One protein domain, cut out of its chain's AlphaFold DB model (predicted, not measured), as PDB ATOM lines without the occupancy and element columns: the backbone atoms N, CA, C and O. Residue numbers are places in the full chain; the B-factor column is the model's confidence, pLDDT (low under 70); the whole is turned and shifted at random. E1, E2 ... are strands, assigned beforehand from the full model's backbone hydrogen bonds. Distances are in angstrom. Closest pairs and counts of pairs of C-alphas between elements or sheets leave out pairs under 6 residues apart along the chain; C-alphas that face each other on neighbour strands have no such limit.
ATOM      1  N   ALA A 265       6.922  25.612  12.406       89.25
ATOM      2  CA  ALA A 265       6.256  26.720  13.076       89.25
ATOM      3  C   ALA A 265       4.947  27.068  12.347       89.25
ATOM      4  O   ALA A 265       4.748  26.678  11.199       89.25
ATOM      5  N   ASP A 266       4.064  27.825  12.995       88.94
ATOM      6  CA  ASP A 266       2.908  28.389  12.297       88.94
ATOM      7  C   ASP A 266       3.385  29.369  11.215       88.94
ATOM      8  O   ASP A 266       4.325  30.148  11.425       88.94
ATOM      9  N   GLY A 267       2.761  29.313  10.040       90.38
ATOM     10  CA  GLY A 267       3.207  30.061   8.870       90.38
ATOM     11  C   GLY A 267       3.073  29.311   7.550       90.38
ATOM     12  O   GLY A 267       2.702  28.137   7.477       90.38
ATOM     13  N   ALA A 268       3.414  30.011   6.470       91.12
ATOM     14  CA  ALA A 268       3.503  29.441   5.134       91.12
ATOM     15  C   ALA A 268       4.939  29.013   4.791       91.12
ATOM     16  O   ALA A 268       5.816  29.834   4.526       91.12
ATOM     17  N   HIS A 269       5.201  27.713   4.760       90.75
ATOM     18  CA  HIS A 269       6.505  27.154   4.407       90.75
ATOM     19  C   HIS A 269       6.514  26.753   2.933       90.75
ATOM     20  O   HIS A 269       5.788  25.842   2.536       90.75
ATOM     21  N   ILE A 270       7.307  27.427   2.097       88.00
ATOM     22  CA  ILE A 270       7.436  27.060   0.679       88.00
ATOM     23  C   ILE A 270       8.653  26.162   0.504       88.00
ATOM     24  O   ILE A 270       9.738  26.418   1.028       88.00
ATOM     25  N   PHE A 271       8.463  25.119  -0.289       87.19
ATOM     26  CA  PHE A 271       9.479  24.117  -0.536       87.19
ATOM     27  C   PHE A 271       9.775  24.008  -2.017       87.19
ATOM     28  O   PHE A 271       8.871  23.988  -2.862       87.19
ATOM     29  N   LYS A 272      11.067  23.893  -2.321       87.12
ATOM     30  CA  LYS A 272      11.540  23.561  -3.653       87.12
ATOM     31  C   LYS A 272      11.642  22.053  -3.778       87.12
ATOM     32  O   LYS A 272      12.314  21.404  -2.977       87.12
ATOM     33  N   LEU A 273      11.047  21.514  -4.837       85.94
ATOM     34  CA  LEU A 273      11.338  20.158  -5.264       85.94
ATOM     35  C   LEU A 273      12.375  20.213  -6.383       85.94
ATOM     36  O   LEU A 273      12.117  20.734  -7.470       85.94
ATOM     37  N   SER A 274      13.573  19.708  -6.110       87.19
ATOM     38  CA  SER A 274      14.590  19.563  -7.152       87.19
ATOM     39  C   SER A 274      14.181  18.508  -8.189       87.19
ATOM     40  O   SER A 274      13.318  17.662  -7.947       87.19
ATOM     41  N   ASN A 275      14.877  18.486  -9.328       85.25
ATOM     42  CA  ASN A 275      14.694  17.445 -10.344       85.25
ATOM     43  C   ASN A 275      15.050  16.034  -9.834       85.25
ATOM     44  O   ASN A 275      14.643  15.054 -10.444       85.25
ATOM     45  N   THR A 276      15.788  15.922  -8.723       86.69
ATOM     46  CA  THR A 276      16.108  14.649  -8.057       86.69
ATOM     47  C   THR A 276      15.159  14.349  -6.895       86.69
ATOM     48  O   THR A 276      15.494  13.548  -6.027       86.69
ATOM     49  N   LEU A 277      14.014  15.038  -6.822       89.00
ATOM     50  CA  LEU A 277      13.033  14.959  -5.732       89.00
ATOM     51  C   LEU A 277      13.585  15.305  -4.342       89.00
ATOM     52  O   LEU A 277      12.892  15.113  -3.345       89.00
ATOM     53  N   LYS A 278      14.806  15.849  -4.272       90.94
ATOM     54  CA  LYS A 278      15.346  16.426  -3.044       90.94
ATOM     55  C   LYS A 278      14.466  17.595  -2.629       90.94
ATOM     56  O   LYS A 278      14.108  18.430  -3.470       90.94
ATOM     57  N   TYR A 279      14.142  17.589  -1.353       85.44
ATOM     58  CA  TYR A 279      13.284  18.520  -0.663       85.44
ATOM     59  C   TYR A 279      14.167  19.569   0.018       85.44
ATOM     60  O   TYR A 279      14.997  19.225   0.854       85.44
ATOM     61  N   ASP A 280      14.038  20.836  -0.375       82.81
ATOM     62  CA  ASP A 280      14.769  21.942   0.245       82.81
ATOM     63  C   ASP A 280      13.757  23.023   0.668       82.81
ATOM     64  O   ASP A 280      13.035  23.579  -0.170       82.81
ATOM     65  N   GLU A 281      13.687  23.317   1.972       81.62
ATOM     66  CA  GLU A 281      12.938  24.472   2.478       81.62
ATOM     67  C   GLU A 281      13.622  25.761   2.037       81.62
ATOM     68  O   GLU A 281      14.849  25.903   2.104       81.62
ATOM     69  N   LEU A 282      12.826  26.728   1.592       77.12
ATOM     70  CA  LEU A 282      13.355  28.046   1.293       77.12
ATOM     71  C   LEU A 282      13.772  28.751   2.570       77.12
ATOM     72  O   LEU A 282      12.950  29.168   3.378       77.12
ATOM     73  N   SER A 283      15.078  28.926   2.706       75.00
ATOM     74  CA  SER A 283      15.679  29.726   3.760       75.00
ATOM     75  C   SER A 283      16.115  31.094   3.233       75.00
ATOM     76  O   SER A 283      16.077  31.385   2.035       75.00
ATOM     77  N   SER A 284      16.571  31.956   4.145       67.19
ATOM     78  CA  SER A 284      16.869  33.370   3.884       67.19
ATOM     79  C   SER A 284      17.971  33.602   2.842       67.19
ATOM     80  O   SER A 284      18.155  34.737   2.398       67.19
ATOM     81  N   THR A 285      18.685  32.545   2.446       68.44
ATOM     82  CA  THR A 285      19.759  32.557   1.451       68.44
ATOM     83  C   THR A 285      19.303  32.301   0.013       68.44
ATOM     84  O   THR A 285      20.082  32.557  -0.902       68.44
ATOM     85  N   ILE A 286      18.086  31.797  -0.220       65.62
ATOM     86  CA  ILE A 286      17.587  31.492  -1.571       65.62
ATOM     87  C   ILE A 286      16.693  32.640  -2.053       65.62
ATOM     88  O   ILE A 286      15.720  33.000  -1.398       65.62
ATOM     89  N   THR A 287      17.023  33.224  -3.205       68.50
ATOM     90  CA  THR A 287      16.339  34.419  -3.735       68.50
ATOM     91  C   THR A 287      15.286  34.123  -4.802       68.50
ATOM     92  O   THR A 287      14.408  34.955  -5.011       68.50
ATOM     93  N   THR A 288      15.354  32.966  -5.467       74.69
ATOM     94  CA  THR A 288      14.507  32.611  -6.620       74.69
ATOM     95  C   THR A 288      14.262  31.103  -6.692       74.69
ATOM     96  O   THR A 288      15.205  30.311  -6.583       74.69
ATOM     97  N   LEU A 289      13.009  30.689  -6.930       72.56
ATOM     98  CA  LEU A 289      12.693  29.320  -7.351       72.56
ATOM     99  C   LEU A 289      12.488  29.216  -8.854       72.56
ATOM    100  O   LEU A 289      11.591  29.829  -9.422       72.56
ATOM    101  N   GLU A 290      13.246  28.303  -9.448       73.38
ATOM    102  CA  GLU A 290      12.928  27.683 -10.727       73.38
ATOM    103  C   GLU A 290      12.557  26.218 -10.462       73.38
ATOM    104  O   GLU A 290      13.359  25.484  -9.871       73.38
ATOM    105  N   GLY A 291      11.350  25.802 -10.858       75.00
ATOM    106  CA  GLY A 291      10.857  24.425 -10.727       75.00
ATOM    107  C   GLY A 291       9.523  24.299  -9.975       75.00
ATOM    108  O   GLY A 291       8.977  25.300  -9.515       75.00
ATOM    109  N   PRO A 292       8.975  23.075  -9.859       79.38
ATOM    110  CA  PRO A 292       7.747  22.832  -9.113       79.38
ATOM    111  C   PRO A 292       7.951  23.132  -7.623       79.38
ATOM    112  O   PRO A 292       8.867  22.613  -6.981       79.38
ATOM    113  N   ALA A 293       7.057  23.951  -7.078       85.56
ATOM    114  CA  ALA A 293       7.003  24.302  -5.669       85.56
ATOM    115  C   ALA A 293       5.628  23.952  -5.096       85.56
ATOM    116  O   ALA A 293       4.622  23.913  -5.809       85.56
ATOM    117  N   PHE A 294       5.582  23.695  -3.799       88.12
ATOM    118  CA  PHE A 294       4.341  23.571  -3.036       88.12
ATOM    119  C   PHE A 294       4.535  24.308  -1.709       88.12
ATOM    120  O   PHE A 294       5.666  24.587  -1.298       88.12
ATOM    121  N   VAL A 295       3.428  24.635  -1.056       90.25
ATOM    122  CA  VAL A 295       3.427  25.303   0.244       90.25
ATOM    123  C   VAL A 295       2.848  24.357   1.291       90.25
ATOM    124  O   VAL A 295       1.906  23.612   1.020       90.25
ATOM    125  N   ILE A 296       3.430  24.357   2.482       90.38
ATOM    126  CA  ILE A 296       2.836  23.777   3.680       90.38
ATOM    127  C   ILE A 296       2.357  24.945   4.532       90.38
ATOM    128  O   ILE A 296       3.159  25.777   4.949       90.38
ATOM    129  N   LEU A 297       1.048  25.027   4.740       90.31
ATOM    130  CA  LEU A 297       0.431  26.016   5.616       90.31
ATOM    131  C   LEU A 297       0.215  25.377   6.979       90.31
ATOM    132  O   LEU A 297      -0.498  24.375   7.064       90.31
ATOM    133  N   CYS A 298       0.844  25.942   7.999       89.62
ATOM    134  CA  CYS A 298       0.741  25.514   9.383       89.62
ATOM    135  C   CYS A 298      -0.056  26.549  10.173       89.62
ATOM    136  O   CYS A 298       0.330  27.714  10.211       89.62
ATOM    137  N   GLU A 299      -1.165  26.117  10.766       86.69
ATOM    138  CA  GLU A 299      -2.046  26.939  11.597       86.69
ATOM    139  C   GLU A 299      -2.353  26.154  12.879       86.69
ATOM    140  O   GLU A 299      -2.767  24.991  12.817       86.69
ATOM    141  N   ASP A 300      -2.090  26.759  14.039       82.56
ATOM    142  CA  ASP A 300      -2.254  26.147  15.363       82.56
ATOM    143  C   ASP A 300      -1.563  24.771  15.505       82.56
ATOM    144  O   ASP A 300      -2.078  23.830  16.125       82.56
ATOM    145  N   GLY A 301      -0.374  24.627  14.910       79.81
ATOM    146  CA  GLY A 301       0.395  23.380  14.898       79.81
ATOM    147  C   GLY A 301      -0.195  22.263  14.027       79.81
ATOM    148  O   GLY A 301       0.232  21.111  14.140       79.81
ATOM    149  N   VAL A 302      -1.176  22.570  13.172       82.31
ATOM    150  CA  VAL A 302      -1.693  21.659  12.146       82.31
ATOM    151  C   VAL A 302      -1.225  22.133  10.779       82.31
ATOM    152  O   VAL A 302      -1.595  23.203  10.310       82.31
ATOM    153  N   CYS A 303      -0.443  21.295  10.105       88.31
ATOM    154  CA  CYS A 303       0.122  21.619   8.803       88.31
ATOM    155  C   CYS A 303      -0.614  20.912   7.663       88.31
ATOM    156  O   CYS A 303      -0.892  19.711   7.719       88.31
ATOM    157  N   SER A 304      -0.899  21.650   6.592       88.94
ATOM    158  CA  SER A 304      -1.550  21.138   5.388       88.94
ATOM    159  C   SER A 304      -0.773  21.515   4.132       88.94
ATOM    160  O   SER A 304      -0.349  22.654   3.948       88.94
ATOM    161  N   LYS A 305      -0.590  20.542   3.238       88.00
ATOM    162  CA  LYS A 305       0.033  20.774   1.935       88.00
ATOM    163  C   LYS A 305      -0.962  21.405   0.967       88.00
ATOM    164  O   LYS A 305      -2.083  20.918   0.819       88.00
ATOM    165  N   LYS A 306      -0.525  22.441   0.258       90.06
ATOM    166  CA  LYS A 306      -1.256  23.113  -0.818       90.06
ATOM    167  C   LYS A 306      -0.340  23.301  -2.024       90.06
ATOM    168  O   LYS A 306       0.887  23.318  -1.904       90.06
ATOM    169  N   ASN A 307      -0.940  23.447  -3.199       88.69
ATOM    170  CA  ASN A 307      -0.193  23.938  -4.351       88.69
ATOM    171  C   ASN A 307       0.173  25.405  -4.107       88.69
ATOM    172  O   ASN A 307      -0.582  26.120  -3.450       88.69
ATOM    173  N   VAL A 308       1.325  25.843  -4.616       88.62
ATOM    174  CA  VAL A 308       1.607  27.280  -4.646       88.62
ATOM    175  C   VAL A 308       0.651  27.918  -5.648       88.62
ATOM    176  O   VAL A 308       0.527  27.457  -6.779       88.62
ATOM    177  N   GLU A 309       0.004  28.986  -5.217       91.31
ATOM    178  CA  GLU A 309      -0.819  29.891  -6.011       91.31
ATOM    179  C   GLU A 309      -0.141  31.266  -6.125       91.31
ATOM    180  O   GLU A 309       0.807  31.577  -5.391       91.31
ATOM    181  N   VAL A 310      -0.611  32.095  -7.060       89.31
ATOM    182  CA  VAL A 310      -0.120  33.472  -7.211       89.31
ATOM    183  C   VAL A 310      -0.541  34.283  -5.992       89.31
ATOM    184  O   VAL A 310      -1.730  34.390  -5.689       89.31
ATOM    185  N   GLY A 311       0.434  34.874  -5.308       91.94
ATOM    186  CA  GLY A 311       0.170  35.654  -4.112       91.94
ATOM    187  C   GLY A 311       1.375  35.850  -3.210       91.94
ATOM    188  O   GLY A 311       2.525  35.676  -3.612       91.94
ATOM    189  N   TYR A 312       1.083  36.231  -1.977       92.94
ATOM    190  CA  TYR A 312       2.041  36.497  -0.922       92.94
ATOM    191  C   TYR A 312       1.905  35.469   0.199       92.94
ATOM    192  O   TYR A 312       0.797  35.100   0.585       92.94
ATOM    193  N   TYR A 313       3.041  35.040   0.737       92.56
ATOM    194  CA  TYR A 313       3.137  34.038   1.792       92.56
ATOM    195  C   TYR A 313       3.974  34.600   2.938       92.56
ATOM    196  O   TYR A 313       5.117  35.019   2.733       92.56
ATOM    197  N   LYS A 314       3.393  34.599   4.139       90.06
ATOM    198  CA  LYS A 314       4.004  35.092   5.373       90.06
ATOM    199  C   LYS A 314       4.529  33.927   6.204       90.06
ATOM    200  O   LYS A 314       3.797  32.991   6.527       90.06
ATOM    201  N   ASN A 315       5.799  34.012   6.577       84.56
ATOM    202  CA  ASN A 315       6.463  33.112   7.521       84.56
ATOM    203  C   ASN A 315       7.678  33.847   8.122       84.56
ATOM    204  O   ASN A 315       7.692  35.075   8.172       84.56
ATOM    205  N   SER A 316       8.734  33.135   8.517       80.69
ATOM    206  CA  SER A 316      10.036  33.708   8.876       80.69
ATOM    207  C   SER A 316      10.679  34.520   7.740       80.69
ATOM    208  O   SER A 316      11.558  35.349   7.990       80.69
ATOM    209  N   ILE A 317      10.247  34.290   6.494       86.31
ATOM    210  CA  ILE A 317      10.659  35.025   5.300       86.31
ATOM    211  C   ILE A 317       9.408  35.338   4.486       86.31
ATOM    212  O   ILE A 317       8.683  34.432   4.080       86.31
ATOM    213  N   ASP A 318       9.194  36.619   4.212       90.50
ATOM    214  CA  ASP A 318       8.127  37.078   3.333       90.50
ATOM    215  C   ASP A 318       8.445  36.694   1.881       90.50
ATOM    216  O   ASP A 318       9.542  36.963   1.375       90.50
ATOM    217  N   MET A 319       7.499  36.055   1.198       91.25
ATOM    218  CA  MET A 319       7.669  35.611  -0.186       91.25
ATOM    219  C   MET A 319       6.518  36.074  -1.064       91.25
ATOM    220  O   MET A 319       5.364  36.065  -0.642       91.25
ATOM    221  N   LYS A 320       6.833  36.420  -2.315       91.69
ATOM    222  CA  LYS A 320       5.838  36.616  -3.373       91.69
ATOM    223  C   LYS A 320       6.004  35.559  -4.454       91.69
ATOM    224  O   LYS A 320       7.131  35.264  -4.852       91.69
ATOM    225  N   CYS A 321       4.895  35.010  -4.925       91.19
ATOM    226  CA  CYS A 321       4.834  34.012  -5.983       91.19
ATOM    227  C   CYS A 321       3.985  34.529  -7.144       91.19
ATOM    228  O   CYS A 321       2.856  34.969  -6.936       91.19
ATOM    229  N   SER A 322       4.507  34.461  -8.366       88.12
ATOM    230  CA  SER A 322       3.826  34.933  -9.577       88.12
ATOM    231  C   SER A 322       4.283  34.177 -10.832       88.12
ATOM    232  O   SER A 322       5.135  33.298 -10.753       88.12
ATOM    233  N   GLY A 323       3.702  34.468 -12.000       81.81
ATOM    234  CA  GLY A 323       4.019  33.804 -13.273       81.81
ATOM    235  C   GLY A 323       3.221  32.525 -13.574       81.81
ATOM    236  O   GLY A 323       2.381  32.087 -12.789       81.81
ATOM    237  N   SER A 324       3.471  31.957 -14.757       79.69
ATOM    238  CA  SER A 324       3.037  30.622 -15.195       79.69
ATOM    239  C   SER A 324       4.150  30.031 -16.084       79.69
ATOM    240  O   SER A 324       4.311  30.489 -17.216       79.69
ATOM    241  N   PRO A 325       4.976  29.081 -15.592       82.69
ATOM    242  CA  PRO A 325       4.897  28.423 -14.284       82.69
ATOM    243  C   PRO A 325       5.155  29.390 -13.120       82.69
ATOM    244  O   PRO A 325       5.843  30.396 -13.285       82.69
ATOM    245  N   ILE A 326       4.598  29.078 -11.948       83.25
ATOM    246  CA  ILE A 326       4.738  29.932 -10.765       83.25
ATOM    247  C   ILE A 326       6.192  29.929 -10.282       83.25
ATOM    248  O   ILE A 326       6.789  28.875 -10.066       83.25
ATOM    249  N   GLN A 327       6.735  31.125 -10.088       86.06
ATOM    250  CA  GLN A 327       8.037  31.400  -9.500       86.06
ATOM    251  C   GLN A 327       7.833  32.171  -8.203       86.06
ATOM    252  O   GLN A 327       7.112  33.166  -8.182       86.06
ATOM    253  N   CYS A 328       8.485  31.732  -7.129       88.12
ATOM    254  CA  CYS A 328       8.500  32.473  -5.875       88.12
ATOM    255  C   CYS A 328       9.851  33.147  -5.669       88.12
ATOM    256  O   CYS A 328      10.905  32.579  -5.973       88.12
ATOM    257  N   ILE A 329       9.815  34.358  -5.132       88.25
ATOM    258  CA  ILE A 329      10.998  35.116  -4.750       88.25
ATOM    259  C   ILE A 329      10.804  35.705  -3.361       88.25
ATOM    260  O   ILE A 329       9.681  35.998  -2.940       88.25
ATOM    261  N   LYS A 330      11.917  35.911  -2.657       89.56
ATOM    262  CA  LYS A 330      11.902  36.659  -1.401       89.56
ATOM    263  C   LYS A 330      11.335  38.054  -1.662       89.56
ATOM    264  O   LYS A 330      11.823  38.772  -2.537       89.56
ATOM    265  N   TYR A 331      10.327  38.433  -0.895       91.00
ATOM    266  CA  TYR A 331       9.739  39.757  -0.950       91.00
ATOM    267  C   TYR A 331      10.402  40.667   0.084       91.00
ATOM    268  O   TYR A 331      10.679  40.263   1.211       91.00
TER     269      TYR A 331
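AT A GLANCE: This is residues 265 to 331 of the 645 residues of an uncharacterized protein of Neocallimastix californiae (UniProt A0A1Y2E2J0). A strongly twisted, curled sheet of four strands, E2 E1 E3 E4, has a small three-stranded sheet, E5 E6 E7, over the face of its inner strands E1 and E3; the two sheets are only loosely face to face. The long link from E2 to E3 loops out beside them. The printed part has 67 residues, no named helix and seven strands, E1 to E7 along the chain; both sheets are antiparallel and the class is all strand. It is compact, with a radius of gyration of the C-alphas of 11.1 A, and spans 31 by 25 by 22 A.

HOW THE PARTS SIT: In the larger sheet, E1, residues 267 to 273, and E3, residues 293 to 299, are antiparallel at 157 degrees, with N 269 and O 296 2.8 A apart. E2, residues 278 to 281, forms a hairpin with E1, with N 272 and O 280 2.9 A apart. E4, residues 302 to 307, forms a hairpin with E3, with N 304 and O 297 2.8 A apart. E5, residues 311 to 313, E6, residues 319 to 322, and E7, residues 327 to 330, form a meander, each strand the antiparallel neighbour of the one before. Within hydrogen-bond range there are N 321 and O 311, 2.8 A, and N 329 and O 320, 2.8 A. The closest C-alphas of E1 and E5 are those of Ala 268 and Tyr 313, 5.7 A. E3 and E7 are only just apart, at 8.1 A.

IN THESE COORDINATES: E1 begins at C-alpha 267 (3.207, 30.061, 8.870) and is 19.1 A long; E3 is 19.7 A and E4 16.7 A. E2 measures 10.1 A, E5 6.8 A, E6 10.2 A and E7 10.4 A, ending at C-alpha 330 (11.902, 36.659, -1.401).

THE WHOLE: The C-alphas of Asn 275 and Asp 300 are the farthest apart, 32.0 A. The printed part has no cut. The link from E2 to E3, 11 residues, is long; the others are tight. Mean pLDDT of the printed part is 85.2, with residues 284 to 287 under 70.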